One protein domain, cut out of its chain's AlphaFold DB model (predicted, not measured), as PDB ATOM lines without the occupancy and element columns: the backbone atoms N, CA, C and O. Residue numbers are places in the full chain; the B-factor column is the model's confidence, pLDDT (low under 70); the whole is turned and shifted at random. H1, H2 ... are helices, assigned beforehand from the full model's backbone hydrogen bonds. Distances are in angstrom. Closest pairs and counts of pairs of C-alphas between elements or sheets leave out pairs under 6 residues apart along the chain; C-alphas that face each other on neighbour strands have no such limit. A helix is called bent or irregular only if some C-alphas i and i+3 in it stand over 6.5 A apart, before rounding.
ATOM      1  N   ARG A  14      11.042 -80.007 -19.329       67.25
ATOM      2  CA  ARG A  14      12.255 -80.782 -19.031       67.25
ATOM      3  C   ARG A  14      12.434 -80.981 -17.529       67.25
ATOM      4  O   ARG A  14      12.830 -82.061 -17.108       67.25
ATOM      5  N   GLU A  15      12.137 -79.963 -16.738       63.69
ATOM      6  CA  GLU A  15      12.251 -80.018 -15.287       63.69
ATOM      7  C   GLU A  15      11.103 -80.792 -14.641       63.69
ATOM      8  O   GLU A  15      11.336 -81.575 -13.727       63.69
ATOM      9  N   LEU A  16       9.891 -80.674 -15.182       63.47
ATOM     10  CA  LEU A  16       8.756 -81.512 -14.815       63.47
ATOM     11  C   LEU A  16       9.049 -82.989 -15.100       63.47
ATOM     12  O   LEU A  16       8.848 -83.825 -14.228       63.47
ATOM     13  N   LEU A  17       9.580 -83.315 -16.285       63.28
ATOM     14  CA  LEU A  17       9.970 -84.685 -16.628       63.28
ATOM     15  C   LEU A  17      11.147 -85.176 -15.779       63.28
ATOM     16  O   LEU A  17      11.126 -86.316 -15.326       63.28
ATOM     17  N   GLY A  18      12.138 -84.324 -15.503       57.91
ATOM     18  CA  GLY A  18      13.237 -84.653 -14.591       57.91
ATOM     19  C   GLY A  18      12.734 -84.988 -13.185       57.91
ATOM     20  O   GLY A  18      13.106 -86.015 -12.623       57.91
ATOM     21  N   ARG A  19      11.812 -84.178 -12.651       52.28
ATOM     22  CA  ARG A  19      11.191 -84.391 -11.336       52.28
ATOM     23  C   ARG A  19      10.258 -85.609 -11.322       52.28
ATOM     24  O   ARG A  19      10.308 -86.382 -10.377       52.28
ATOM     25  N   ALA A  20       9.469 -85.845 -12.372       53.47
ATOM     26  CA  ALA A  20       8.582 -87.010 -12.470       53.47
ATOM     27  C   ALA A  20       9.352 -88.341 -12.580       53.47
ATOM     28  O   ALA A  20       8.968 -89.330 -11.962       53.47
ATOM     29  N   THR A  21      10.477 -88.353 -13.305       52.06
ATOM     30  CA  THR A  21      11.353 -89.536 -13.427       52.06
ATOM     31  C   THR A  21      12.006 -89.886 -12.079       52.06
ATOM     32  O   THR A  21      12.081 -91.058 -11.705       52.06
ATOM     33  N   LEU A  22      12.398 -88.867 -11.300       51.28
ATOM     34  CA  LEU A  22      12.896 -89.019  -9.926       51.28
ATOM     35  C   LEU A  22      11.844 -89.609  -8.969       51.28
ATOM     36  O   LEU A  22      12.193 -90.407  -8.102       51.28
ATOM     37  N   LEU A  23      10.568 -89.250  -9.135       47.25
ATOM     38  CA  LEU A  23       9.513 -89.568  -8.167       47.25
ATOM     39  C   LEU A  23       8.942 -90.994  -8.270       47.25
ATOM     40  O   LEU A  23       8.433 -91.487  -7.269       47.25
ATOM     41  N   ALA A  24       9.050 -91.683  -9.412       52.69
ATOM     42  CA  ALA A  24       8.534 -93.056  -9.553       52.69
ATOM     43  C   ALA A  24       9.615 -94.152  -9.433       52.69
ATOM     44  O   ALA A  24       9.350 -95.209  -8.870       52.69
ATOM     45  N   GLY A  25      10.834 -93.909  -9.935       60.81
ATOM     46  CA  GLY A  25      11.936 -94.888  -9.903       60.81
ATOM     47  C   GLY A  25      13.149 -94.460  -9.072       60.81
ATOM     48  O   GLY A  25      13.840 -95.307  -8.507       60.81
ATOM     49  N   GLY A  26      13.401 -93.153  -8.946       68.19
ATOM     50  CA  GLY A  26      14.583 -92.623  -8.256       68.19
ATOM     51  C   GLY A  26      14.619 -92.941  -6.760       68.19
ATOM     52  O   GLY A  26      15.668 -93.318  -6.245       68.19
ATOM     53  N   ALA A  27      13.475 -92.870  -6.070       72.88
ATOM     54  CA  ALA A  27      13.393 -93.169  -4.637       72.88
ATOM     55  C   ALA A  27      13.759 -94.628  -4.308       72.88
ATOM     56  O   ALA A  27      14.460 -94.884  -3.334       72.88
ATOM     57  N   VAL A  28      13.342 -95.586  -5.145       79.88
ATOM     58  CA  VAL A  28      13.684 -97.007  -4.964       79.88
ATOM     59  C   VAL A  28      15.175 -97.235  -5.204       79.88
ATOM     60  O   VAL A  28      15.810 -97.982  -4.465       79.88
ATOM     61  N   LEU A  29      15.755 -96.566  -6.201       84.31
ATOM     62  CA  LEU A  29      17.175 -96.671  -6.545       84.31
ATOM     63  C   LEU A  29      18.107 -95.980  -5.534       84.31
ATOM     64  O   LEU A  29      19.287 -96.321  -5.486       84.31
ATOM     65  N   ALA A  30      17.598 -95.073  -4.693       84.06
ATOM     66  CA  ALA A  30      18.391 -94.381  -3.674       84.06
ATOM     67  C   ALA A  30      19.059 -95.336  -2.662       84.06
ATOM     68  O   ALA A  30      20.116 -95.014  -2.130       84.06
ATOM     69  N   GLY A  31      18.489 -96.527  -2.441       85.50
ATOM     70  CA  GLY A  31      19.062 -97.561  -1.568       85.50
ATOM     71  C   GLY A  31      20.197 -98.390  -2.186       85.50
ATOM     72  O   GLY A  31      20.789 -99.218  -1.494       85.50
ATOM     73  N   LEU A  32      20.534 -98.202  -3.471       89.00
ATOM     74  CA  LEU A  32      21.555 -99.013  -4.151       89.00
ATOM     75  C   LEU A  32      22.949 -98.947  -3.506       89.00
ATOM     76  O   LEU A  32      23.549-100.012  -3.342       89.00
ATOM     77  N   PRO A  33      23.492 -97.772  -3.123       89.69
ATOM     78  CA  PRO A  33      24.808 -97.714  -2.488       89.69
ATOM     79  C   PRO A  33      24.872 -98.518  -1.185       89.69
ATOM     80  O   PRO A  33      25.870 -99.190  -0.926       89.69
ATOM     81  N   ASP A  34      23.798 -98.500  -0.393       89.06
ATOM     82  CA  ASP A  34      23.718 -99.263   0.853       89.06
ATOM     83  C   ASP A  34      23.641-100.769   0.575       89.06
ATOM     84  O   ASP A  34      24.375-101.541   1.192       89.06
ATOM     85  N   ALA A  35      22.848-101.182  -0.418       89.69
ATOM     86  CA  ALA A  35      22.759-102.577  -0.849       89.69
ATOM     87  C   ALA A  35      24.097-103.131  -1.363       89.69
ATOM     88  O   ALA A  35      24.487-104.258  -1.052       89.69
ATOM     89  N   LEU A  36      24.847-102.327  -2.121       91.62
ATOM     90  CA  LEU A  36      26.200-102.686  -2.541       91.62
ATOM     91  C   LEU A  36      27.157-102.775  -1.351       91.62
ATOM     92  O   LEU A  36      27.998-103.674  -1.318       91.62
ATOM     93  N   ARG A  37      27.040-101.866  -0.373       91.62
ATOM     94  CA  ARG A  37      27.896-101.859   0.822       91.62
ATOM     95  C   ARG A  37      27.714-103.125   1.648       91.62
ATOM     96  O   ARG A  37      28.711-103.749   1.997       91.62
ATOM     97  N   VAL A  38      26.469-103.532   1.905       89.50
ATOM     98  CA  VAL A  38      26.143-104.768   2.645       89.50
ATOM     99  C   VAL A  38      26.769-106.000   1.985       89.50
ATOM    100  O   VAL A  38      27.198-106.927   2.668       89.50
ATOM    101  N   ARG A  39      26.874-105.995   0.654       91.31
ATOM    102  CA  ARG A  39      27.446-107.093  -0.137       91.31
ATOM    103  C   ARG A  39      28.956-106.993  -0.356       91.31
ATOM    104  O   ARG A  39      29.534-107.912  -0.929       91.31
ATOM    105  N   GLY A  40      29.590-105.901   0.073       93.50
ATOM    106  CA  GLY A  40      31.012-105.644  -0.164       93.50
ATOM    107  C   GLY A  40      31.358-105.286  -1.615       93.50
ATOM    108  O   GLY A  40      32.506-105.428  -2.009       93.50
ATOM    109  N   TRP A  41      30.389-104.832  -2.416       95.44
ATOM    110  CA  TRP A  41      30.556-104.541  -3.853       95.44
ATOM    111  C   TRP A  41      30.641-103.043  -4.175       95.44
ATOM    112  O   TRP A  41      30.717-102.657  -5.342       95.44
ATOM    113  N   LEU A  42      30.575-102.180  -3.159       94.69
ATOM    114  CA  LEU A  42      30.518-100.731  -3.363       94.69
ATOM    115  C   LEU A  42      31.801-100.190  -4.013       94.69
ATOM    116  O   LEU A  42      31.722 -99.457  -4.996       94.69
ATOM    117  N   GLU A  43      32.970-100.600  -3.518       95.62
ATOM    118  CA  GLU A  43      34.267-100.174  -4.064       95.62
ATOM    119  C   GLU A  43      34.491-100.676  -5.497       95.62
ATOM    120  O   GLU A  43      35.026 -99.953  -6.339       95.62
ATOM    121  N   ASP A  44      34.003-101.877  -5.818       95.00
ATOM    122  CA  ASP A  44      34.051-102.410  -7.180       95.00
ATOM    123  C   ASP A  44      33.193-101.581  -8.139       95.00
ATOM    124  O   ASP A  44      33.567-101.373  -9.290       95.00
ATOM    125  N   ALA A  45      32.037-101.090  -7.682       95.12
ATOM    126  CA  ALA A  45      31.173-100.218  -8.474       95.12
ATOM    127  C   ALA A  45      31.794 -98.835  -8.714       95.12
ATOM    128  O   ALA A  45      31.631 -98.286  -9.803       95.12
ATOM    129  N   TYR A  46      32.554 -98.295  -7.758       94.69
ATOM    130  CA  TYR A  46      33.365 -97.093  -7.982       94.69
ATOM    131  C   TYR A  46      34.543 -97.341  -8.930       94.69
ATOM    132  O   TYR A  46      34.875 -96.481  -9.746       94.69
ATOM    133  N   SER A  47      35.152 -98.522  -8.845       94.69
ATOM    134  CA  SER A  47      36.339 -98.896  -9.622       94.69
ATOM    135  C   SER A  47      36.017 -99.431 -11.021       94.69
ATOM    136  O   SER A  47      36.922 -99.648 -11.831       94.69
ATOM    137  N   ALA A  48      34.737 -99.658 -11.332       94.06
ATOM    138  CA  ALA A  48      34.295-100.175 -12.617       94.06
ATOM    139  C   ALA A  48      34.575 -99.165 -13.742       94.06
ATOM    140  O   ALA A  48      33.806 -98.243 -14.011       94.06
ATOM    141  N   GLY A  49      35.700 -99.363 -14.429       91.94
ATOM    142  CA  GLY A  49      36.102 -98.531 -15.557       91.94
ATOM    143  C   GLY A  49      35.137 -98.606 -16.754       91.94
ATOM    144  O   GLY A  49      34.435 -99.601 -16.952       91.94
ATOM    145  N   PRO A  50      35.148 -97.599 -17.642       93.25
ATOM    146  CA  PRO A  50      34.209 -97.513 -18.766       93.25
ATOM    147  C   PRO A  50      34.252 -98.739 -19.690       93.25
ATOM    148  O   PRO A  50      33.213 -99.181 -20.178       93.25
ATOM    149  N   ASN A  51      35.428 -99.349 -19.873       95.19
ATOM    150  CA  ASN A  51      35.583-100.540 -20.707       95.19
ATOM    151  C   ASN A  51      34.832-101.756 -20.141       95.19
ATOM    152  O   ASN A  51      34.158-102.457 -20.894       95.19
ATOM    153  N   ILE A  52      34.918-102.018 -18.827       96.88
ATOM    154  CA  ILE A  52      34.229-103.168 -18.221       96.88
ATOM    155  C   ILE A  52      32.713-102.952 -18.216       96.88
ATOM    156  O   ILE A  52      31.957-103.890 -18.483       96.88
ATOM    157  N   VAL A  53      32.269-101.711 -17.998       98.25
ATOM    158  CA  VAL A  53      30.855-101.330 -18.081       98.25
ATOM    159  C   VAL A  53      30.322-101.566 -19.490       98.25
ATOM    160  O   VAL A  53      29.315-102.255 -19.656       98.25
ATOM    161  N   GLU A  54      31.016-101.073 -20.517       98.25
ATOM    162  CA  GLU A  54      30.593-101.245 -21.906       98.25
ATOM    163  C   GLU A  54      30.548-102.725 -22.318       98.25
ATOM    164  O   GLU A  54      29.562-103.165 -22.913       98.25
ATOM    165  N   GLU A  55      31.570-103.515 -21.977       98.00
ATOM    166  CA  GLU A  55      31.609-104.959 -22.252       98.00
ATOM    167  C   GLU A  55      30.453-105.704 -21.569       98.00
ATOM    168  O   GLU A  55      29.795-106.546 -22.188       98.00
ATOM    169  N   THR A  56      30.154-105.355 -20.316       98.75
ATOM    170  CA  THR A  56      29.046-105.961 -19.567       98.75
ATOM    171  C   THR A  56      27.704-105.597 -20.194       98.75
ATOM    172  O   THR A  56      26.875-106.476 -20.432       98.75
ATOM    173  N   MET A  57      27.508-104.326 -20.555       98.75
ATOM    174  CA  MET A  57      26.280-103.857 -21.198       98.75
ATOM    175  C   MET A  57      26.097-104.439 -22.600       98.75
ATOM    176  O   MET A  57      24.970-104.743 -22.980       98.75
ATOM    177  N   LYS A  58      27.166-104.685 -23.367       98.75
ATOM    178  CA  LYS A  58      27.077-105.486 -24.604       98.75
ATOM    179  C   LYS A  58      26.595-106.905 -24.299       98.75
ATOM    180  O   LYS A  58      25.699-107.399 -24.978       98.75
ATOM    181  N   GLY A  59      27.113-107.525 -23.238       98.62
ATOM    182  CA  GLY A  59      26.643-108.823 -22.750       98.62
ATOM    183  C   GLY A  59      25.142-108.856 -22.432       98.62
ATOM    184  O   GLY A  59      24.483-109.831 -22.801       98.62
ATOM    185  N   VAL A  60      24.608-107.805 -21.795       98.75
ATOM    186  CA  VAL A  60      23.172-107.649 -21.484       98.75
ATOM    187  C   VAL A  60      22.359-107.392 -22.751       98.75
ATOM    188  O   VAL A  60      21.347-108.045 -22.982       98.75
ATOM    189  N   VAL A  61      22.808-106.479 -23.612       98.81
ATOM    190  CA  VAL A  61      22.092-106.145 -24.849       98.81
ATOM    191  C   VAL A  61      21.985-107.350 -25.778       98.81
ATOM    192  O   VAL A  61      20.910-107.609 -26.311       98.81
ATOM    193  N   ALA A  62      23.067-108.112 -25.942       98.69
ATOM    194  CA  ALA A  62      23.046-109.349 -26.716       98.69
ATOM    195  C   ALA A  62      22.136-110.414 -26.091       98.69
ATOM    196  O   ALA A  62      21.530-111.193 -26.819       98.69
ATOM    197  N   PHE A  63      22.031-110.461 -24.760       98.69
ATOM    198  CA  PHE A  63      21.135-111.384 -24.062       98.69
ATOM    199  C   PHE A  63      19.662-111.088 -24.361       98.69
ATOM    200  O   PHE A  63      18.919-112.004 -24.687       98.69
ATOM    201  N   VAL A  64      19.254-109.817 -24.328       98.50
ATOM    202  CA  VAL A  64      17.852-109.428 -24.561       98.50
ATOM    203  C   VAL A  64      17.499-109.418 -26.050       98.50
ATOM    204  O   VAL A  64      16.445-109.915 -26.436       98.50
ATOM    205  N   VAL A  65      18.371-108.865 -26.902       98.25
ATOM    206  CA  VAL A  65      18.143-108.761 -28.353       98.25
ATOM    207  C   VAL A  65      19.352-109.312 -29.118       98.25
ATOM    208  O   VAL A  65      20.210-108.539 -29.570       98.25
ATOM    209  N   PRO A  66      19.431-110.646 -29.286       98.25
ATOM    210  CA  PRO A  66      20.530-111.290 -29.989       98.25
ATOM    211  C   PRO A  66      20.674-110.835 -31.444       98.25
ATOM    212  O   PRO A  66      19.694-110.659 -32.170       98.25
ATOM    213  N   GLY A  67      21.918-110.705 -31.892       97.31
ATOM    214  CA  GLY A  67      22.297-110.363 -33.261       97.31
ATOM    215  C   GLY A  67      23.381-111.281 -33.816       97.31
ATOM    216  O   GLY A  67      23.569-112.410 -33.353       97.31
ATOM    217  N   ARG A  68      24.122-110.778 -34.803       97.12
ATOM    218  CA  ARG A  68      25.302-111.437 -35.397       97.12
ATOM    219  C   ARG A  68      26.625-111.015 -34.745       97.12
ATOM    220  O   ARG A  68      27.696-111.367 -35.231       97.12
ATOM    221  N   ASP A  69      26.566-110.235 -33.671       97.62
ATOM    222  CA  ASP A  69      27.738-109.739 -32.954       97.62
ATOM    223  C   ASP A  69      28.444-110.836 -32.131       97.62
ATOM    224  O   ASP A  69      27.905-111.913 -31.856       97.62
ATOM    225  N   ARG A  70      29.675-110.542 -31.692       98.00
ATOM    226  CA  ARG A  70      30.525-111.497 -30.964       98.00
ATOM    227  C   ARG A  70      29.954-111.958 -29.616       98.00
ATOM    228  O   ARG A  70      30.314-113.050 -29.185       98.00
ATOM    229  N   TYR A  71      29.106-111.167 -28.958       98.44
ATOM    230  CA  TYR A  71      28.509-111.503 -27.657       98.44
ATOM    231  C   TYR A  71      27.323-112.441 -27.841       98.44
ATOM    232  O   TYR A  71      27.203-113.425 -27.115       98.44
ATOM    233  N   SER A  72      26.505-112.181 -28.861       98.56
ATOM    234  CA  SER A  72      25.432-113.079 -29.287       98.56
ATOM    235  C   SER A  72      25.986-114.446 -29.710       98.56
ATOM    236  O   SER A  72      25.483-115.492 -29.309       98.56
ATOM    237  N   ILE A  73      27.097-114.463 -30.451       98.12
ATOM    238  CA  ILE A  73      27.788-115.714 -30.796       98.12
ATOM    239  C   ILE A  73      28.302-116.426 -29.536       98.12
ATOM    240  O   ILE A  73      28.081-117.623 -29.380       98.12
ATOM    241  N   ALA A  74      28.974-115.704 -28.634       97.38
ATOM    242  CA  ALA A  74      29.598-116.297 -27.453       97.38
ATOM    243  C   ALA A  74      28.595-116.892 -26.454       97.38
ATOM    244  O   ALA A  74      28.899-117.903 -25.829       97.38
ATOM    245  N   GLN A  75      27.399-116.309 -26.327       97.50
ATOM    246  CA  GLN A  75      26.367-116.842 -25.432       97.50
ATOM    247  C   GLN A  75      25.611-118.055 -26.010       97.50
ATOM    248  O   GLN A  75      24.765-118.623 -25.320       97.50
ATOM    249  N   GLY A  76      25.866-118.427 -27.270       97.88
ATOM    250  CA  GLY A  76      25.204-119.545 -27.954       97.88
ATOM    251  C   GLY A  76      23.848-119.214 -28.591       97.88
ATOM    252  O   GLY A  76      23.250-120.077 -29.227       97.88
ATOM    253  N   THR A  77      23.377-117.969 -28.489       97.75
ATOM    254  CA  THR A  77      22.110-117.504 -29.075       97.75
ATOM    255  C   THR A  77      22.388-116.302 -29.962       97.75
ATOM    256  O   THR A  77      22.678-115.212 -29.467       97.75
ATOM    257  N   LYS A  78      22.302-116.511 -31.279       97.38
ATOM    258  CA  LYS A  78      22.609-115.517 -32.315       97.38
ATOM    259  C   LYS A  78      21.512-115.448 -33.374       97.38
ATOM    260  O   LYS A  78      20.749-116.393 -33.554       97.38
ATOM    261  N   SER A  79      21.502-114.352 -34.120       95.44
ATOM    262  CA  SER A  79      20.637-114.139 -35.281       95.44
ATOM    263  C   SER A  79      21.474-113.772 -36.505       95.44
ATOM    264  O   SER A  79      22.542-113.180 -36.378       95.44
ATOM    265  N   ALA A  80      20.992-114.108 -37.704       94.19
ATOM    266  CA  ALA A  80      21.575-113.596 -38.948       94.19
ATOM    267  C   ALA A  80      21.232-112.110 -39.179       94.19
ATOM    268  O   ALA A  80      21.924-111.418 -39.926       94.19
ATOM    269  N   LYS A  81      20.164-111.620 -38.536       92.50
ATOM    270  CA  LYS A  81      19.734-110.219 -38.582       92.50
ATOM    271  C   LYS A  81      20.506-109.385 -37.550       92.50
ATOM    272  O   LYS A  81      21.077-109.920 -36.599       92.50
ATOM    273  N   ALA A  82      20.494-108.067 -37.737       95.38
ATOM    274  CA  ALA A  82      21.052-107.131 -36.767       95.38
ATOM    275  C   ALA A  82      20.326-107.243 -35.414       95.38
ATOM    276  O   ALA A  82      19.097-107.326 -35.376       95.38
ATOM    277  N   GLY A  83      21.097-107.239 -34.324       97.25
ATOM    278  CA  GLY A  83      20.587-107.269 -32.947       97.25
ATOM    279  C   GLY A  83      20.717-105.926 -32.230       97.25
ATOM    280  O   GLY A  83      21.033-104.902 -32.840       97.25
ATOM    281  N   GLY A  84      20.528-105.928 -30.907       97.94
ATOM    282  CA  GLY A  84      20.510-104.706 -30.098       97.94
ATOM    283  C   GLY A  84      21.836-103.935 -30.099       97.94
ATOM    284  O   GLY A  84      21.836-102.704 -30.152       97.94
ATOM    285  N   ILE A  85      22.982-104.631 -30.113       98.19
ATOM    286  CA  ILE A  85      24.302-103.975 -30.180       98.19
ATOM    287  C   ILE A  85      24.426-103.203 -31.491       98.19
ATOM    288  O   ILE A  85      24.746-102.016 -31.497       98.19
ATOM    289  N   GLU A  86      24.100-103.857 -32.605       96.94
ATOM    290  CA  GLU A  86      24.064-103.209 -33.909       96.94
ATOM    291  C   GLU A  86      22.982-102.146 -34.004       96.94
ATOM    292  O   GLU A  86      23.129-101.271 -34.836       96.94
ATOM    293  N   ALA A  87      21.926-102.152 -33.188       97.12
ATOM    294  CA  ALA A  87      20.945-101.066 -33.109       97.12
ATOM    295  C   ALA A  87      21.461 -99.833 -32.338       97.12
ATOM    296  O   ALA A  87      20.842 -98.775 -32.386       97.12
ATOM    297  N   GLY A  88      22.633 -99.921 -31.697       97.31
ATOM    298  CA  GLY A  88      23.177 -98.852 -30.854       97.31
ATOM    299  C   GLY A  88      22.601 -98.845 -29.436       97.31
ATOM    300  O   GLY A  88      22.786 -97.868 -28.708       97.31
ATOM    301  N   ALA A  89      21.929 -99.926 -29.022       97.88
ATOM    302  CA  ALA A  89      21.269-100.005 -27.724       97.88
ATOM    303  C   ALA A  89      22.260 -99.915 -26.557       97.88
ATOM    304  O   ALA A  89      21.944 -99.292 -25.554       97.88
ATOM    305  N   THR A  90      23.482-100.449 -26.684       98.25
ATOM    306  CA  THR A  90      24.488-100.406 -25.606       98.25
ATOM    307  C   THR A  90      24.770 -98.979 -25.136       98.25
ATOM    308  O   THR A  90      24.628 -98.676 -23.954       98.25
ATOM    309  N   SER A  91      25.125 -98.079 -26.057       96.12
ATOM    310  CA  SER A  91      25.408 -96.683 -25.708       96.12
ATOM    311  C   SER A  91      24.159 -95.954 -25.218       96.12
ATOM    312  O   SER A  91      24.250 -95.107 -24.332       96.12
ATOM    313  N   ALA A  92      22.992 -96.281 -25.779       94.75
ATOM    314  CA  ALA A  92      21.729 -95.682 -25.374       94.75
ATOM    315  C   ALA A  92      21.303 -96.096 -23.955       94.75
ATOM    316  O   ALA A  92      20.858 -95.239 -23.194       94.75
ATOM    317  N   VAL A  93      21.489 -97.362 -23.576       96.19
ATOM    318  CA  VAL A  93      21.213 -97.880 -22.226       96.19
ATOM    319  C   VAL A  93      22.137 -97.221 -21.207       96.19
ATOM    320  O   VAL A  93      21.637 -96.631 -20.255       96.19
ATOM    321  N   ILE A  94      23.456 -97.227 -21.444       96.44
ATOM    322  CA  ILE A  94      24.439 -96.574 -20.556       96.44
ATOM    323  C   ILE A  94      24.085 -95.098 -20.370       96.44
ATOM    324  O   ILE A  94      23.952 -94.615 -19.250       96.44
ATOM    325  N   GLN A  95      23.848 -94.383 -21.473       92.69
ATOM    326  CA  GLN A  95      23.466 -92.977 -21.408       92.69
ATOM    327  C   GLN A  95      22.148 -92.772 -20.658       92.69
ATOM    328  O   GLN A  95      21.999 -91.754 -19.988       92.69
ATOM    329  N   THR A  96      21.188 -93.686 -20.795       90.50
ATOM    330  CA  THR A  96      19.893 -93.542 -20.133       90.50
ATOM    331  C   THR A  96      20.031 -93.690 -18.625       90.50
ATOM    332  O   THR A  96      19.572 -92.815 -17.891       90.50
ATOM    333  N   LEU A  97      20.730 -94.741 -18.194       92.06
ATOM    334  CA  LEU A  97      21.027 -95.012 -16.792       92.06
ATOM    335  C   LEU A  97      21.796 -93.851 -16.153       92.06
ATOM    336  O   LEU A  97      21.370 -93.329 -15.133       92.06
ATOM    337  N   ASP A  98      22.868 -93.378 -16.785       92.69
ATOM    338  CA  ASP A  98      23.777 -92.442 -16.116       92.69
ATOM    339  C   ASP A  98      23.341 -90.976 -16.226       92.69
ATOM    340  O   ASP A  98      23.667 -90.163 -15.363       92.69
ATOM    341  N   ARG A  99      22.611 -90.599 -17.287       86.19
ATOM    342  CA  ARG A  99      22.197 -89.200 -17.499       86.19
ATOM    343  C   ARG A  99      20.863 -88.860 -16.850       86.19
ATOM    344  O   ARG A  99      20.703 -87.734 -16.388       86.19
ATOM    345  N   TYR A 100      19.887 -89.764 -16.910       78.94
ATOM    346  CA  TYR A 100      18.522 -89.459 -16.461       78.94
ATOM    347  C   TYR A 100      18.233 -89.954 -15.048       78.94
ATOM    348  O   TYR A 100      17.266 -89.499 -14.444       78.94
ATOM    349  N   LEU A 101      19.085 -90.829 -14.513       76.81
ATOM    350  CA  LEU A 101      19.013 -91.332 -13.147       76.81
ATOM    351  C   LEU A 101      20.390 -91.178 -12.475       76.81
ATOM    352  O   LEU A 101      21.045 -92.174 -12.170       76.81
ATOM    353  N   PRO A 102      20.879 -89.934 -12.300       74.69
ATOM    354  CA  PRO A 102      22.227 -89.703 -11.800       74.69
ATOM    355  C   PRO A 102      22.395 -90.296 -10.396       74.69
ATOM    356  O   PRO A 102      21.640 -89.983  -9.477       74.69
ATOM    357  N   SER A 103      23.416 -91.135 -10.244       84.75
ATOM    358  CA  SER A 103      23.811 -91.776  -8.991       84.75
ATOM    359  C   SER A 103      25.333 -91.783  -8.863       84.75
ATOM    360  O   SER A 103      26.051 -91.616  -9.853       84.75
ATOM    361  N   ASN A 104      25.833 -91.991  -7.644       87.25
ATOM    362  CA  ASN A 104      27.256 -92.171  -7.384       87.25
ATOM    363  C   ASN A 104      27.463 -93.410  -6.487       87.25
ATOM    364  O   ASN A 104      27.034 -93.364  -5.331       87.25
ATOM    365  N   PRO A 105      28.051 -94.516  -6.989       91.50
ATOM    366  CA  PRO A 105      28.571 -94.720  -8.349       91.50
ATOM    367  C   PRO A 105      27.466 -94.702  -9.418       91.50
ATOM    368  O   PRO A 105      26.281 -94.826  -9.101       91.50
ATOM    369  N   SER A 106      27.840 -94.529 -10.691       94.25
ATOM    370  CA  SER A 106      26.875 -94.489 -11.805       94.25
ATOM    371  C   SER A 106      26.034 -95.773 -11.884       94.25
ATOM    372  O   SER A 106      26.493 -96.856 -11.498       94.25
ATOM    373  N   LEU A 107      24.792 -95.680 -12.367       93.94
ATOM    374  CA  LEU A 107      23.896 -96.838 -12.430       93.94
ATOM    375  C   LEU A 107      24.391 -97.899 -13.411       93.94
ATOM    376  O   LEU A 107      24.237 -99.091 -13.142       93.94
ATOM    377  N   SER A 108      25.006 -97.498 -14.526       96.69
ATOM    378  CA  SER A 108      25.600 -98.447 -15.467       96.69
ATOM    379  C   SER A 108      26.768 -99.217 -14.834       96.69
ATOM    380  O   SER A 108      26.840-100.439 -14.984       96.69
ATOM    381  N   ALA A 109      27.623 -98.540 -14.055       97.31
ATOM    382  CA  ALA A 109      28.696 -99.166 -13.285       97.31
ATOM    383  C   ALA A 109      28.153-100.101 -12.199       97.31
ATOM    384  O   ALA A 109      28.576-101.249 -12.106       97.31
ATOM    385  N   THR A 110      27.144 -99.654 -11.450       96.81
ATOM    386  CA  THR A 110      26.453-100.460 -10.433       96.81
ATOM    387  C   THR A 110      25.883-101.749 -11.026       96.81
ATOM    388  O   THR A 110      26.139-102.842 -10.518       96.81
ATOM    389  N   ALA A 111      25.148-101.641 -12.138       97.44
ATOM    390  CA  ALA A 111      24.589-102.794 -12.831       97.44
ATOM    391  C   ALA A 111      25.691-103.733 -13.344       97.44
ATOM    392  O   ALA A 111      25.595-104.950 -13.177       97.44
ATOM    393  N   ALA A 112      26.757-103.182 -13.934       98.44
ATOM    394  CA  ALA A 112      27.878-103.974 -14.422       98.44
ATOM    395  C   ALA A 112      28.579-104.735 -13.288       98.44
ATOM    396  O   ALA A 112      28.860-105.925 -13.437       98.44
ATOM    397  N   THR A 113      28.819-104.086 -12.150       98.38
ATOM    398  CA  THR A 113      29.430-104.713 -10.974       98.38
ATOM    399  C   THR A 113      28.576-105.855 -10.452       98.38
ATOM    400  O   THR A 113      29.082-106.965 -10.330       98.38
ATOM    401  N   ILE A 114      27.275-105.641 -10.231       97.69
ATOM    402  CA  ILE A 114      26.388-106.699  -9.725       97.69
ATOM    403  C   ILE A 114      26.392-107.910 -10.668       97.69
ATOM    404  O   ILE A 114      26.568-109.043 -10.223       97.69
ATOM    405  N   LEU A 115      26.273-107.691 -11.981       98.56
ATOM    406  CA  LEU A 115      26.295-108.782 -12.961       98.56
ATOM    407  C   LEU A 115      27.625-109.542 -12.966       98.56
ATOM    408  O   LEU A 115      27.628-110.772 -13.026       98.56
ATOM    409  N   ASN A 116      28.754-108.831 -12.901       98.44
ATOM    410  CA  ASN A 116      30.075-109.456 -12.895       98.44
ATOM    411  C   ASN A 116      30.400-110.151 -11.569       98.44
ATOM    412  O   ASN A 116      31.137-111.130 -11.597       98.44
ATOM    413  N   GLN A 117      29.832-109.704 -10.445       97.69
ATOM    414  CA  GLN A 117      29.987-110.362  -9.146       97.69
ATOM    415  C   GLN A 117      29.125-111.626  -9.027       97.69
ATOM    416  O   GLN A 117      29.557-112.630  -8.465       97.69
ATOM    417  N   VAL A 118      27.919-111.626  -9.604       97.94
ATOM    418  CA  VAL A 118      27.028-112.801  -9.574       97.94
ATOM    419  C   VAL A 118      27.440-113.867 -10.599       97.94
ATOM    420  O   VAL A 118      27.261-115.060 -10.356       97.94
ATOM    421  N   ALA A 119      28.029-113.481 -11.734       98.50
ATOM    422  CA  ALA A 119      28.385-114.416 -12.805       98.50
ATOM    423  C   ALA A 119      29.294-115.595 -12.368       98.50
ATOM    424  O   ALA A 119      28.972-116.736 -12.719       98.50
ATOM    425  N   PRO A 120      30.367-115.402 -11.573       98.19
ATOM    426  CA  PRO A 120      31.195-116.499 -11.070       98.19
ATOM    427  C   PRO A 120      30.456-117.483 -10.157       98.19
ATOM    428  O   PRO A 120      30.810-118.660 -10.147       98.19
ATOM    429  N   ALA A 121      29.417-117.040  -9.439       96.94
ATOM    430  CA  ALA A 121      28.587-117.924  -8.620       96.94
ATOM    431  C   ALA A 121      27.722-118.864  -9.479       96.94
ATOM    432  O   ALA A 121      27.456-119.994  -9.080       96.94
ATOM    433  N   VAL A 122      27.315-118.422 -10.676       98.12
ATOM    434  CA  VAL A 122      26.608-119.267 -11.653       98.12
ATOM    435  C   VAL A 122      27.580-120.173 -12.407       98.12
ATOM    436  O   VAL A 122      27.308-121.357 -12.594       98.12
ATOM    437  N   ARG A 123      28.722-119.631 -12.847       98.06
ATOM    438  CA  ARG A 123      29.780-120.400 -13.509       98.06
ATOM    439  C   ARG A 123      31.160-119.827 -13.176       98.06
ATOM    440  O   ARG A 123      31.533-118.809 -13.769       98.06
ATOM    441  N   PRO A 124      31.985-120.510 -12.361       97.88
ATOM    442  CA  PRO A 124      33.295-119.995 -11.943       97.88
ATOM    443  C   PRO A 124      34.244-119.656 -13.102       97.88
ATOM    444  O   PRO A 124      34.941-118.644 -13.073       97.88
ATOM    445  N   ALA A 125      34.218-120.448 -14.181       96.69
ATOM    446  CA  ALA A 125      35.047-120.223 -15.368       96.69
ATOM    447  C   ALA A 125      34.745-118.899 -16.102       96.69
ATOM    448  O   ALA A 125      35.554-118.437 -16.905       96.69
ATOM    449  N   SER A 126      33.599-118.262 -15.830       97.62
ATOM    450  CA  SER A 126      33.231-116.977 -16.435       97.62
ATOM    451  C   SER A 126      34.214-115.848 -16.106       97.62
ATOM    452  O   SER A 126      34.421-114.977 -16.949       97.62
ATOM    453  N   ALA A 127      34.891-115.911 -14.953       96.06
ATOM    454  CA  ALA A 127      35.869-114.916 -14.510       96.06
ATOM    455  C   ALA A 127      37.141-114.846 -15.376       96.06
ATOM    456  O   ALA A 127      37.885-113.873 -15.295       96.06
ATOM    457  N   ARG A 128      37.418-115.872 -16.191       93.38
ATOM    458  CA  ARG A 128      38.629-115.968 -17.031       93.38
ATOM    459  C   ARG A 128      38.297-116.248 -18.498       93.38
ATOM    460  O   ARG A 128      39.033-116.951 -19.185       93.38
ATOM    461  N   GLY A 129      37.146-115.765 -18.957       92.00
ATOM    462  CA  GLY A 129      36.680-116.012 -20.316       92.00
ATOM    463  C   GLY A 129      37.248-115.046 -21.360       92.00
ATOM    464  O   GLY A 129      38.183-114.287 -21.122       92.00
ATOM    465  N   LYS A 130      36.653-115.097 -22.553       94.81
ATOM    466  CA  LYS A 130      37.065-114.333 -23.740       94.81
ATOM    467  C   LYS A 130      36.925-112.816 -23.572       94.81
ATOM    468  O   LYS A 130      37.672-112.060 -24.190       94.81
ATOM    469  N   PHE A 131      35.933-112.376 -22.810       96.75
ATOM    470  CA  PHE A 131      35.661-110.973 -22.528       96.75
ATOM    471  C   PHE A 131      36.150-110.608 -21.123       96.75
ATOM    472  O   PHE A 131      36.079-111.451 -20.227       96.75
ATOM    473  N   PRO A 132      36.552-109.346 -20.891       95.44
ATOM    474  CA  PRO A 132      36.862-108.858 -19.546       95.44
ATOM    475  C   PRO A 132      35.682-108.970 -18.568       95.44
ATOM    476  O   PRO A 132      35.883-109.149 -17.373       95.44
ATOM    477  N   SER A 133      34.443-108.870 -19.067       98.25
ATOM    478  CA  SER A 133      33.232-109.055 -18.261       98.25
ATOM    479  C   SER A 133      32.947-110.535 -18.032       98.25
ATOM    480  O   SER A 133      32.688-111.282 -18.980       98.25
ATOM    481  N   ALA A 134      32.908-110.941 -16.759       98.50
ATOM    482  CA  ALA A 134      32.493-112.281 -16.362       98.50
ATOM    483  C   ALA A 134      31.077-112.595 -16.861       98.50
ATOM    484  O   ALA A 134      30.839-113.651 -17.445       98.50
ATOM    485  N   PHE A 135      30.153-111.639 -16.740       98.75
ATOM    486  CA  PHE A 135      28.789-111.794 -17.241       98.75
ATOM    487  C   PHE A 135      28.729-111.994 -18.765       98.75
ATOM    488  O   PHE A 135      28.000-112.855 -19.257       98.75
ATOM    489  N   ALA A 136      29.520-111.238 -19.533       98.50
ATOM    490  CA  ALA A 136      29.554-111.356 -20.991       98.50
ATOM    491  C   ALA A 136      30.060-112.725 -21.475       98.50
ATOM    492  O   ALA A 136      29.732-113.133 -22.589       98.50
ATOM    493  N   ASN A 137      30.830-113.438 -20.647       98.56
ATOM    494  CA  ASN A 137      31.332-114.770 -20.966       98.56
ATOM    495  C   ASN A 137      30.272-115.870 -20.837       98.56
ATOM    496  O   ASN A 137      30.487-116.956 -21.373       98.56
ATOM    497  N   LEU A 138      29.173-115.632 -20.119       98.75
ATOM    498  CA  LEU A 138      28.144-116.635 -19.840       98.75
ATOM    499  C   LEU A 138      27.334-117.037 -21.084       98.75
ATOM    500  O   LEU A 138      27.115-116.233 -21.996       98.75
ATOM    501  N   SER A 139      26.843-118.279 -21.090       98.69
ATOM    502  CA  SER A 139      25.824-118.740 -22.040       98.69
ATOM    503  C   SER A 139      24.473-118.064 -21.780       98.69
ATOM    504  O   SER A 139      24.247-117.500 -20.709       98.69
ATOM    505  N   PHE A 140      23.543-118.125 -22.735       98.56
ATOM    506  CA  PHE A 140      22.207-117.541 -22.564       98.56
ATOM    507  C   PHE A 140      21.488-118.079 -21.314       98.56
ATOM    508  O   PHE A 140      20.968-117.303 -20.512       98.56
ATOM    509  N   ALA A 141      21.515-119.400 -21.106       98.62
ATOM    510  CA  ALA A 141      20.888-120.040 -19.949       98.62
ATOM    511  C   ALA A 141      21.543-119.616 -18.621       98.62
ATOM    512  O   ALA A 141      20.858-119.377 -17.629       98.62
ATOM    513  N   GLU A 142      22.866-119.463 -18.603       98.75
ATOM    514  CA  GLU A 142      23.592-118.982 -17.425       98.75
ATOM    515  C   GLU A 142      23.297-117.507 -17.127       98.75
ATOM    516  O   GLU A 142      23.131-117.140 -15.967       98.75
ATOM    517  N   LYS A 143      23.169-116.652 -18.150       98.69
ATOM    518  CA  LYS A 143      22.737-115.260 -17.955       98.69
ATOM    519  C   LYS A 143      21.332-115.202 -17.365       98.69
ATOM    520  O   LYS A 143      21.125-114.482 -16.395       98.69
ATOM    521  N   ALA A 144      20.398-116.010 -17.868       98.50
ATOM    522  CA  ALA A 144      19.069-116.128 -17.266       98.50
ATOM    523  C   ALA A 144      19.151-116.571 -15.793       98.50
ATOM    524  O   ALA A 144      18.451-116.027 -14.942       98.50
ATOM    525  N   LYS A 145      20.073-117.487 -15.458       98.56
ATOM    526  CA  LYS A 145      20.312-117.899 -14.070       98.56
ATOM    527  C   LYS A 145      20.881-116.773 -13.196       98.56
ATOM    528  O   LYS A 145      20.525-116.698 -12.019       98.56
ATOM    529  N   VAL A 146      21.717-115.883 -13.740       98.50
ATOM    530  CA  VAL A 146      22.176-114.668 -13.038       98.50
ATOM    531  C   VAL A 146      20.990-113.769 -12.691       98.50
ATOM    532  O   VAL A 146      20.854-113.396 -11.529       98.50
ATOM    533  N   PHE A 147      20.102-113.482 -13.648       98.12
ATOM    534  CA  PHE A 147      18.891-112.692 -13.386       98.12
ATOM    535  C   PHE A 147      17.997-113.360 -12.331       98.12
ATOM    536  O   PHE A 147      17.639-112.712 -11.352       98.12
ATOM    537  N   GLN A 148      17.770-114.675 -12.431       97.38
ATOM    538  CA  GLN A 148      17.029-115.431 -11.413       97.38
ATOM    539  C   GLN A 148      17.679-115.335 -10.019       97.38
ATOM    540  O   GLN A 148      16.992-115.265  -9.002       97.38
ATOM    541  N   THR A 149      19.013-115.337  -9.951       96.75
ATOM    542  CA  THR A 149      19.751-115.220  -8.683       96.75
ATOM    543  C   THR A 149      19.557-113.839  -8.064       96.75
ATOM    544  O   THR A 149      19.316-113.733  -6.863       96.75
ATOM    545  N   VAL A 150      19.614-112.792  -8.886       95.56
ATOM    546  CA  VAL A 150      19.379-111.410  -8.456       95.56
ATOM    547  C   VAL A 150      17.932-111.206  -7.994       95.56
ATOM    548  O   VAL A 150      17.696-110.555  -6.978       95.56
ATOM    549  N   GLU A 151      16.959-111.798  -8.687       93.50
ATOM    550  CA  GLU A 151      15.547-111.785  -8.284       93.50
ATOM    551  C   GLU A 151      15.313-112.459  -6.928       93.50
ATOM    552  O   GLU A 151      14.459-112.015  -6.159       93.50
ATOM    553  N   GLY A 152      16.093-113.501  -6.626       93.31
ATOM    554  CA  GLY A 152      16.060-114.232  -5.362       93.31
ATOM    555  C   GLY A 152      16.736-113.519  -4.189       93.31
ATOM    556  O   GLY A 152      16.724-114.052  -3.080       93.31
ATOM    557  N   PHE A 153      17.331-112.337  -4.386       92.94
ATOM    558  CA  PHE A 153      17.890-111.570  -3.276       92.94
ATOM    559  C   PHE A 153      16.790-111.166  -2.284       92.94
ATOM    560  O   PHE A 153      15.765-110.585  -2.644       92.94
ATOM    561  N   SER A 154      17.039-111.461  -1.011       86.81
ATOM    562  CA  SER A 154      16.196-111.109   0.130       86.81
ATOM    563  C   SER A 154      16.923-110.138   1.060       86.81
ATOM    564  O   SER A 154      18.150-110.067   1.032       86.81
ATOM    565  N   GLY A 155      16.171-109.437   1.909       80.94
ATOM    566  CA  GLY A 155      16.696-108.411   2.817       80.94
ATOM    567  C   GLY A 155      16.102-107.034   2.524       80.94
ATOM    568  O   GLY A 155      15.474-106.825   1.484       80.94
ATOM    569  N   SER A 156      16.275-106.095   3.455       72.44
ATOM    570  CA  SER A 156      15.768-104.719   3.333       72.44
ATOM    571  C   SER A 156      16.416-103.929   2.188       72.44
ATOM    572  O   SER A 156      15.858-102.942   1.726       72.44
ATOM    573  N   ASP A 157      17.573-104.376   1.712       71.44
ATOM    574  CA  ASP A 157      18.411-103.755   0.688       71.44
ATOM    575  C   ASP A 157      18.216-104.363  -0.720       71.44
ATOM    576  O   ASP A 157      18.612-103.783  -1.732       71.44
ATOM    577  N   ALA A 158      17.550-105.518  -0.819       84.88
ATOM    578  CA  ALA A 158      17.359-106.225  -2.084       84.88
ATOM    579  C   ALA A 158      16.362-105.537  -3.034       84.88
ATOM    580  O   ALA A 158      16.413-105.761  -4.246       84.88
ATOM    581  N   GLY A 159      15.463-104.696  -2.509       88.06
ATOM    582  CA  GLY A 159      14.413-104.035  -3.292       88.06
ATOM    583  C   GLY A 159      14.964-103.164  -4.424       88.06
ATOM    584  O   GLY A 159      14.508-103.282  -5.561       88.06
ATOM    585  N   SER A 160      15.993-102.358  -4.151       89.94
ATOM    586  CA  SER A 160      16.604-101.470  -5.150       89.94
ATOM    587  C   SER A 160      17.310-102.243  -6.263       89.94
ATOM    588  O   SER A 160      17.189-101.896  -7.439       89.94
ATOM    589  N   ILE A 161      18.005-103.329  -5.903       92.75
ATOM    590  CA  ILE A 161      18.670-104.211  -6.868       92.75
ATOM    591  C   ILE A 161      17.622-104.891  -7.755       92.75
ATOM    592  O   ILE A 161      17.715-104.839  -8.979       92.75
ATOM    593  N   ARG A 162      16.586-105.489  -7.157       91.88
ATOM    594  CA  ARG A 162      15.518-106.165  -7.906       91.88
ATOM    595  C   ARG A 162      14.773-105.210  -8.829       91.88
ATOM    596  O   ARG A 162      14.465-105.585  -9.954       91.88
ATOM    597  N   PHE A 163      14.535-103.973  -8.397       90.94
ATOM    598  CA  PHE A 163      13.942-102.947  -9.249       90.94
ATOM    599  C   PHE A 163      14.821-102.645 -10.470       90.94
ATOM    600  O   PHE A 163      14.325-102.658 -11.596       90.94
ATOM    601  N   LEU A 164      16.127-102.430 -10.272       92.88
ATOM    602  CA  LEU A 164      17.063-102.171 -11.368       92.88
ATOM    603  C   LEU A 164      17.068-103.319 -12.389       92.88
ATOM    604  O   LEU A 164      16.907-103.078 -13.585       92.88
ATOM    605  N   PHE A 165      17.213-104.562 -11.929       94.94
ATOM    606  CA  PHE A 165      17.324-105.724 -12.818       94.94
ATOM    607  C   PHE A 165      15.996-106.196 -13.405       94.94
ATOM    608  O   PHE A 165      16.004-106.742 -14.503       94.94
ATOM    609  N   GLY A 166      14.872-105.924 -12.740       92.06
ATOM    610  CA  GLY A 166      13.541-106.158 -13.298       92.06
ATOM    611  C   GLY A 166      13.224-105.239 -14.479       92.06
ATOM    612  O   GLY A 166      12.582-105.673 -15.423       92.06
ATOM    613  N   ASN A 167      13.726-103.998 -14.470       93.25
ATOM    614  CA  ASN A 167      13.479-103.018 -15.540       93.25
ATOM    615  C   ASN A 167      14.577-102.991 -16.619       93.25
ATOM    616  O   ASN A 167      14.393-102.409 -17.691       93.25
ATOM    617  N   LEU A 168      15.749-103.578 -16.352       95.56
ATOM    618  CA  LEU A 168      16.887-103.521 -17.271       95.56
ATOM    619  C   LEU A 168      16.590-104.172 -18.641       95.56
ATOM    620  O   LEU A 168      16.933-103.551 -19.651       95.56
ATOM    621  N   PRO A 169      15.945-105.356 -18.733       97.00
ATOM    622  CA  PRO A 169      15.573-105.939 -20.022       97.00
ATOM    623  C   PRO A 169      14.611-105.063 -20.830       97.00
ATOM    624  O   PRO A 169      14.810-104.901 -22.035       97.00
ATOM    625  N   ASP A 170      13.634-104.433 -20.175       95.06
ATOM    626  CA  ASP A 170      12.668-103.546 -20.832       95.06
ATOM    627  C   ASP A 170      13.351-102.309 -21.409       95.06
ATOM    628  O   ASP A 170      13.124-101.942 -22.564       95.06
ATOM    629  N   LEU A 171      14.263-101.700 -20.644       95.69
ATOM    630  CA  LEU A 171      15.062-100.576 -21.124       95.69
ATOM    631  C   LEU A 171      15.920-100.970 -22.333       95.69
ATOM    632  O   LEU A 171      16.055-100.197 -23.283       95.69
ATOM    633  N   VAL A 172      16.498-102.173 -22.321       98.06
ATOM    634  CA  VAL A 172      17.282-102.690 -23.448       98.06
ATOM    635  C   VAL A 172      16.404-102.911 -24.676       98.06
ATOM    636  O   VAL A 172      16.788-102.490 -25.769       98.06
ATOM    637  N   ALA A 173      15.235-103.532 -24.517       96.62
ATOM    638  CA  ALA A 173      14.289-103.748 -25.607       96.62
ATOM    639  C   ALA A 173      13.822-102.409 -26.199       96.62
ATOM    640  O   ALA A 173      13.891-102.212 -27.416       96.62
ATOM    641  N   PHE A 174      13.455-101.449 -25.346       95.31
ATOM    642  CA  PHE A 174      13.119-100.087 -25.753       95.31
ATOM    643  C   PHE A 174      14.263 -99.436 -26.541       95.31
ATOM    644  O   PHE A 174      14.053 -98.903 -27.631       95.31
ATOM    645  N   ALA A 175      15.497 -99.507 -26.036       95.75
ATOM    646  CA  ALA A 175      16.655 -98.911 -26.693       95.75
ATOM    647  C   ALA A 175      17.007 -99.583 -28.032       95.75
ATOM    648  O   ALA A 175      17.487 -98.911 -28.944       95.75
ATOM    649  N   ALA A 176      16.782-100.893 -28.156       97.19
ATOM    650  CA  ALA A 176      17.070-101.656 -29.366       97.19
ATOM    651  C   ALA A 176      16.036-101.437 -30.476       97.19
ATOM    652  O   ALA A 176      16.406-101.397 -31.651       97.19
ATOM    653  N   TYR A 177      14.757-101.304 -30.122       95.81
ATOM    654  CA  TYR A 177      13.675-101.195 -31.102       95.81
ATOM    655  C   TYR A 177      13.230 -99.758 -31.398       95.81
ATOM    656  O   TYR A 177      12.545 -99.549 -32.397       95.81
ATOM    657  N   SER A 178      13.664 -98.770 -30.614       93.31
ATOM    658  CA  SER A 178      13.437 -97.346 -30.899       93.31
ATOM    659  C   SER A 178      14.562 -96.707 -31.728       93.31
ATOM    660  O   SER A 178      15.546 -97.331 -32.130       93.31
ATOM    661  N   GLU A 179      14.423 -95.411 -31.984       93.50
ATOM    662  CA  GLU A 179      15.371 -94.563 -32.698       93.50
ATOM    663  C   GLU A 179      16.559 -94.128 -31.829       93.50
ATOM    664  O   GLU A 179      17.542 -93.593 -32.348       93.50
ATOM    665  N   VAL A 180      16.497 -94.327 -30.506       91.69
ATOM    666  CA  VAL A 180      17.418 -93.676 -29.560       91.69
ATOM    667  C   VAL A 180      18.886 -94.056 -29.779       91.69
ATOM    668  O   VAL A 180      19.760 -93.202 -29.629       91.69
ATOM    669  N   GLY A 181      19.167 -95.291 -30.210       91.94
ATOM    670  CA  GLY A 181      20.521 -95.768 -30.524       91.94
ATOM    671  C   GLY A 181      21.107 -95.219 -31.832       91.94
ATOM    672  O   GLY A 181      22.314 -95.327 -32.066       91.94
ATOM    673  N   VAL A 182      20.282 -94.611 -32.691       93.50
ATOM    674  CA  VAL A 182      20.692 -94.088 -34.008       93.50
ATOM    675  C   VAL A 182      20.417 -92.599 -34.198       93.50
ATOM    676  O   VAL A 182      20.859 -92.030 -35.195       93.50
ATOM    677  N   LEU A 183      19.742 -91.949 -33.253       91.88
ATOM    678  CA  LEU A 183      19.456 -90.521 -33.283       91.88
ATOM    679  C   LEU A 183      20.722 -89.686 -33.022       91.88
ATOM    680  O   LEU A 183      21.289 -89.695 -31.928       91.88
ATOM    681  N   ASP A 184      21.131 -88.887 -34.006       90.19
ATOM    682  CA  ASP A 184      22.047 -87.767 -33.794       90.19
ATOM    683  C   ASP A 184      21.269 -86.617 -33.147       90.19
ATOM    684  O   ASP A 184      20.602 -85.829 -33.818       90.19
ATOM    685  N   ARG A 185      21.366 -86.518 -31.818       84.62
ATOM    686  CA  ARG A 185      20.679 -85.477 -31.040       84.62
ATOM    687  C   ARG A 185      21.150 -84.062 -31.363       84.62
ATOM    688  O   ARG A 185      20.378 -83.133 -31.168       84.62
ATOM    689  N   ARG A 186      22.397 -83.877 -31.817       88.31
ATOM    690  CA  ARG A 186      22.914 -82.540 -32.155       88.31
ATOM    691  C   ARG A 186      22.307 -82.044 -33.460       88.31
ATOM    692  O   ARG A 186      22.020 -80.863 -33.580       88.31
ATOM    693  N   ARG A 187      22.120 -82.948 -34.424       88.19
ATOM    694  CA  ARG A 187      21.558 -82.626 -35.745       88.19
ATOM    695  C   ARG A 187      20.053 -82.858 -35.853       88.19
ATOM    696  O   ARG A 187      19.473 -82.488 -36.866       88.19
ATOM    697  N   GLY A 188      19.438 -83.502 -34.861       86.75
ATOM    698  CA  GLY A 188      18.025 -83.888 -34.895       86.75
ATOM    699  C   GLY A 188      17.703 -84.870 -36.026       86.75
ATOM    700  O   GLY A 188      16.627 -84.798 -36.605       86.75
ATOM    701  N   ARG A 189      18.646 -85.747 -36.399       88.94
ATOM    702  CA  ARG A 189      18.502 -86.659 -37.548       88.94
ATOM    703  C   ARG A 189      18.916 -88.079 -37.203       88.94
ATOM    704  O   ARG A 189      19.821 -88.296 -36.402       88.94
ATOM    705  N   LEU A 190      18.289 -89.057 -37.846       91.69
ATOM    706  CA  LEU A 190      18.684 -90.458 -37.725       91.69
ATOM    707  C   LEU A 190      19.956 -90.708 -38.542       91.69
ATOM    708  O   LEU A 190      20.030 -90.363 -39.718       91.69
ATOM    709  N   ARG A 191      20.968 -91.325 -37.925       92.56
ATOM    710  CA  ARG A 191      22.243 -91.673 -38.580       92.56
ATOM    711  C   ARG A 191      22.102 -92.820 -39.581       92.56
ATOM    712  O   ARG A 191      22.973 -93.007 -40.422       92.56
ATOM    713  N   ARG A 192      21.057 -93.629 -39.422       91.88
ATOM    714  CA  ARG A 192      20.695 -94.784 -40.250       91.88
ATOM    715  C   ARG A 192      19.276 -95.218 -39.901       91.88
ATOM    716  O   ARG A 192      18.724 -94.767 -38.898       91.88
ATOM    717  N   ARG A 193      18.724 -96.136 -40.694       92.25
ATOM    718  CA  ARG A 193      17.403 -96.714 -40.437       92.25
ATOM    719  C   ARG A 193      17.394 -97.482 -39.097       92.25
ATOM    720  O   ARG A 193      18.251 -98.352 -38.916       92.25
ATOM    721  N   PRO A 194      16.469 -97.174 -38.169       94.94
ATOM    722  CA  PRO A 194      16.318 -97.900 -36.909       94.94
ATOM    723  C   PRO A 194      16.000 -99.385 -37.121       94.94
ATOM    724  O   PRO A 194      15.393 -99.776 -38.126       94.94
ATOM    725  N   LEU A 195      16.383-100.222 -36.151       94.50
ATOM    726  CA  LEU A 195      16.115-101.660 -36.211       94.50
ATOM    727  C   LEU A 195      14.610-101.941 -36.168       94.50
ATOM    728  O   LEU A 195      14.120-102.678 -37.022       94.50
ATOM    729  N   GLY A 196      13.875-101.308 -35.244       92.50
ATOM    730  CA  GLY A 196      12.420-101.464 -35.146       92.50
ATOM    731  C   GLY A 196      11.719-101.173 -36.470       92.50
ATOM    732  O   GLY A 196      10.963-102.006 -36.953       92.50
ATOM    733  N   TRP A 197      12.085-100.073 -37.137       93.81
ATOM    734  CA  TRP A 197      11.518 -99.695 -38.438       93.81
ATOM    735  C   TRP A 197      11.806-100.704 -39.548       93.81
ATOM    736  O   TRP A 197      11.048-100.839 -40.507       93.81
ATOM    737  N   SER A 198      12.951-101.373 -39.471       92.62
ATOM    738  CA  SER A 198      13.328-102.391 -40.449       92.62
ATOM    739  C   SER A 198      12.548-103.686 -40.221       92.62
ATOM    740  O   SER A 198      12.148-104.328 -41.185       92.62
ATOM    741  N   LEU A 199      12.298-104.050 -38.960       91.06
ATOM    742  CA  LEU A 199      11.547-105.252 -38.595       91.06
ATOM    743  C   LEU A 199      10.047-105.115 -38.864       91.06
ATOM    744  O   LEU A 199       9.430-106.076 -39.309       91.06
ATOM    745  N   THR A 200       9.477-103.933 -38.627       91.12
ATOM    746  CA  THR A 200       8.046-103.657 -38.835       91.12
ATOM    747  C   THR A 200       7.728-103.091 -40.216       91.12
ATOM    748  O   THR A 200       6.577-102.778 -40.490       91.12
ATOM    749  N   GLN A 201       8.740-102.916 -41.075       90.25
ATOM    750  CA  GLN A 201       8.615-102.239 -42.373       90.25
ATOM    751  C   GLN A 201       8.026-100.816 -42.272       90.25
ATOM    752  O   GLN A 201       7.478-100.288 -43.235       90.25
ATOM    753  N   TYR A 202       8.177-100.157 -41.120       86.62
ATOM    754  CA  TYR A 202       7.645 -98.816 -40.887       86.62
ATOM    755  C   TYR A 202       8.326 -97.770 -41.779       86.62
ATOM    756  O   TYR A 202       9.548 -97.618 -41.750       86.62
TER     757      TYR A 202
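This is residues 14 to 202 of the 226 residues of an uncharacterized protein of Actinobacteria bacterium (UniProt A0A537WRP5). Crossed helices form a compact cluster: H4, H6 and H7 make the core, the long, bent but nearly straight H10 runs along one side of it, and H9 packs on H7 and H10a. H1 and H2 meet the H10a end, H11 the H10b end, and H3, H5 and H8 are short helices round the core. The printed part has 189 residues with eleven named helices, H1 to H11 along the chain, and no named strand; the class is all helix. The radius of gyration of the C-alphas is 16.4 A, compact, and the spans are 47 by 44 by 26 A.

H1, residues 14 to 29, touches H10a, residues 158 to 166, with residues 28 to 29 alone; the closest C-alphas, of Leu 29 and Ser 160, are 5.0 A apart. H10a and H10b, residues 169 to 177, are arms of the hub H10, residues 158 to 177, assigned as one helix by its hydrogen bonds but bent: C-alphas 166 and 169 are 7.0 A apart. H2, residues 32 to 38, touches H10a, closest at C-alphas 32 and 160, 5.6 A. H3, residues 42 to 47, touches residues 109 to 113 alone of H7, residues 107 to 122, closest at C-alphas 45 and 110, 5.1 A. H4, residues 50 to 64, touches H7 at a steep tilt of 68 degrees, only just short of perpendicular, closest at C-alphas 53 and 112, 5.4 A. Residues 58 to 63 alone of H4 touch H5, residues 70 to 74, closest at C-alphas 62 and 72, 5.1 A. H6, residues 89 to 100, touches H10b with residues 89 to 93 alone, closest at C-alphas 89 and 176, 4.8 A. H8, residues 124 to 128, touches H7 only at the corner, closest at C-alphas 126 and 120, 5.8 A. H9, residues 140 to 151, forms a hairpin with H10a at 34 degrees, a shallow tilt only just short of steep, closest at C-alphas 151 and 162, 5.6 A. H11, residues 195 to 199, touches H10b, closest at C-alphas 196 and 177, 4.2 A. Every O i to N i+4 pair is within hydrogen-bond range but in H1, 9 of 12, H7, 10 of 12, and H8, 0 of 1 with 2 of 2 O i to N i+3 pairs.

H1 begins at C-alpha 14 (12.255, -80.782, -19.031), spans 20.8 A and has a kink of 44 degrees near residue 23. H4 spans 21.0 A and H7 22.6 A. H11 ends at C-alpha 199 (11.547, -105.252, -38.595).

The C-alphas farthest apart, of Val 38 and Gln 201, are 48.4 A apart. The printed part has no cut; H5 to H6, H8 to H9 and H10 to H11 are long links. Residues 14 to 26 are under 70 in pLDDT.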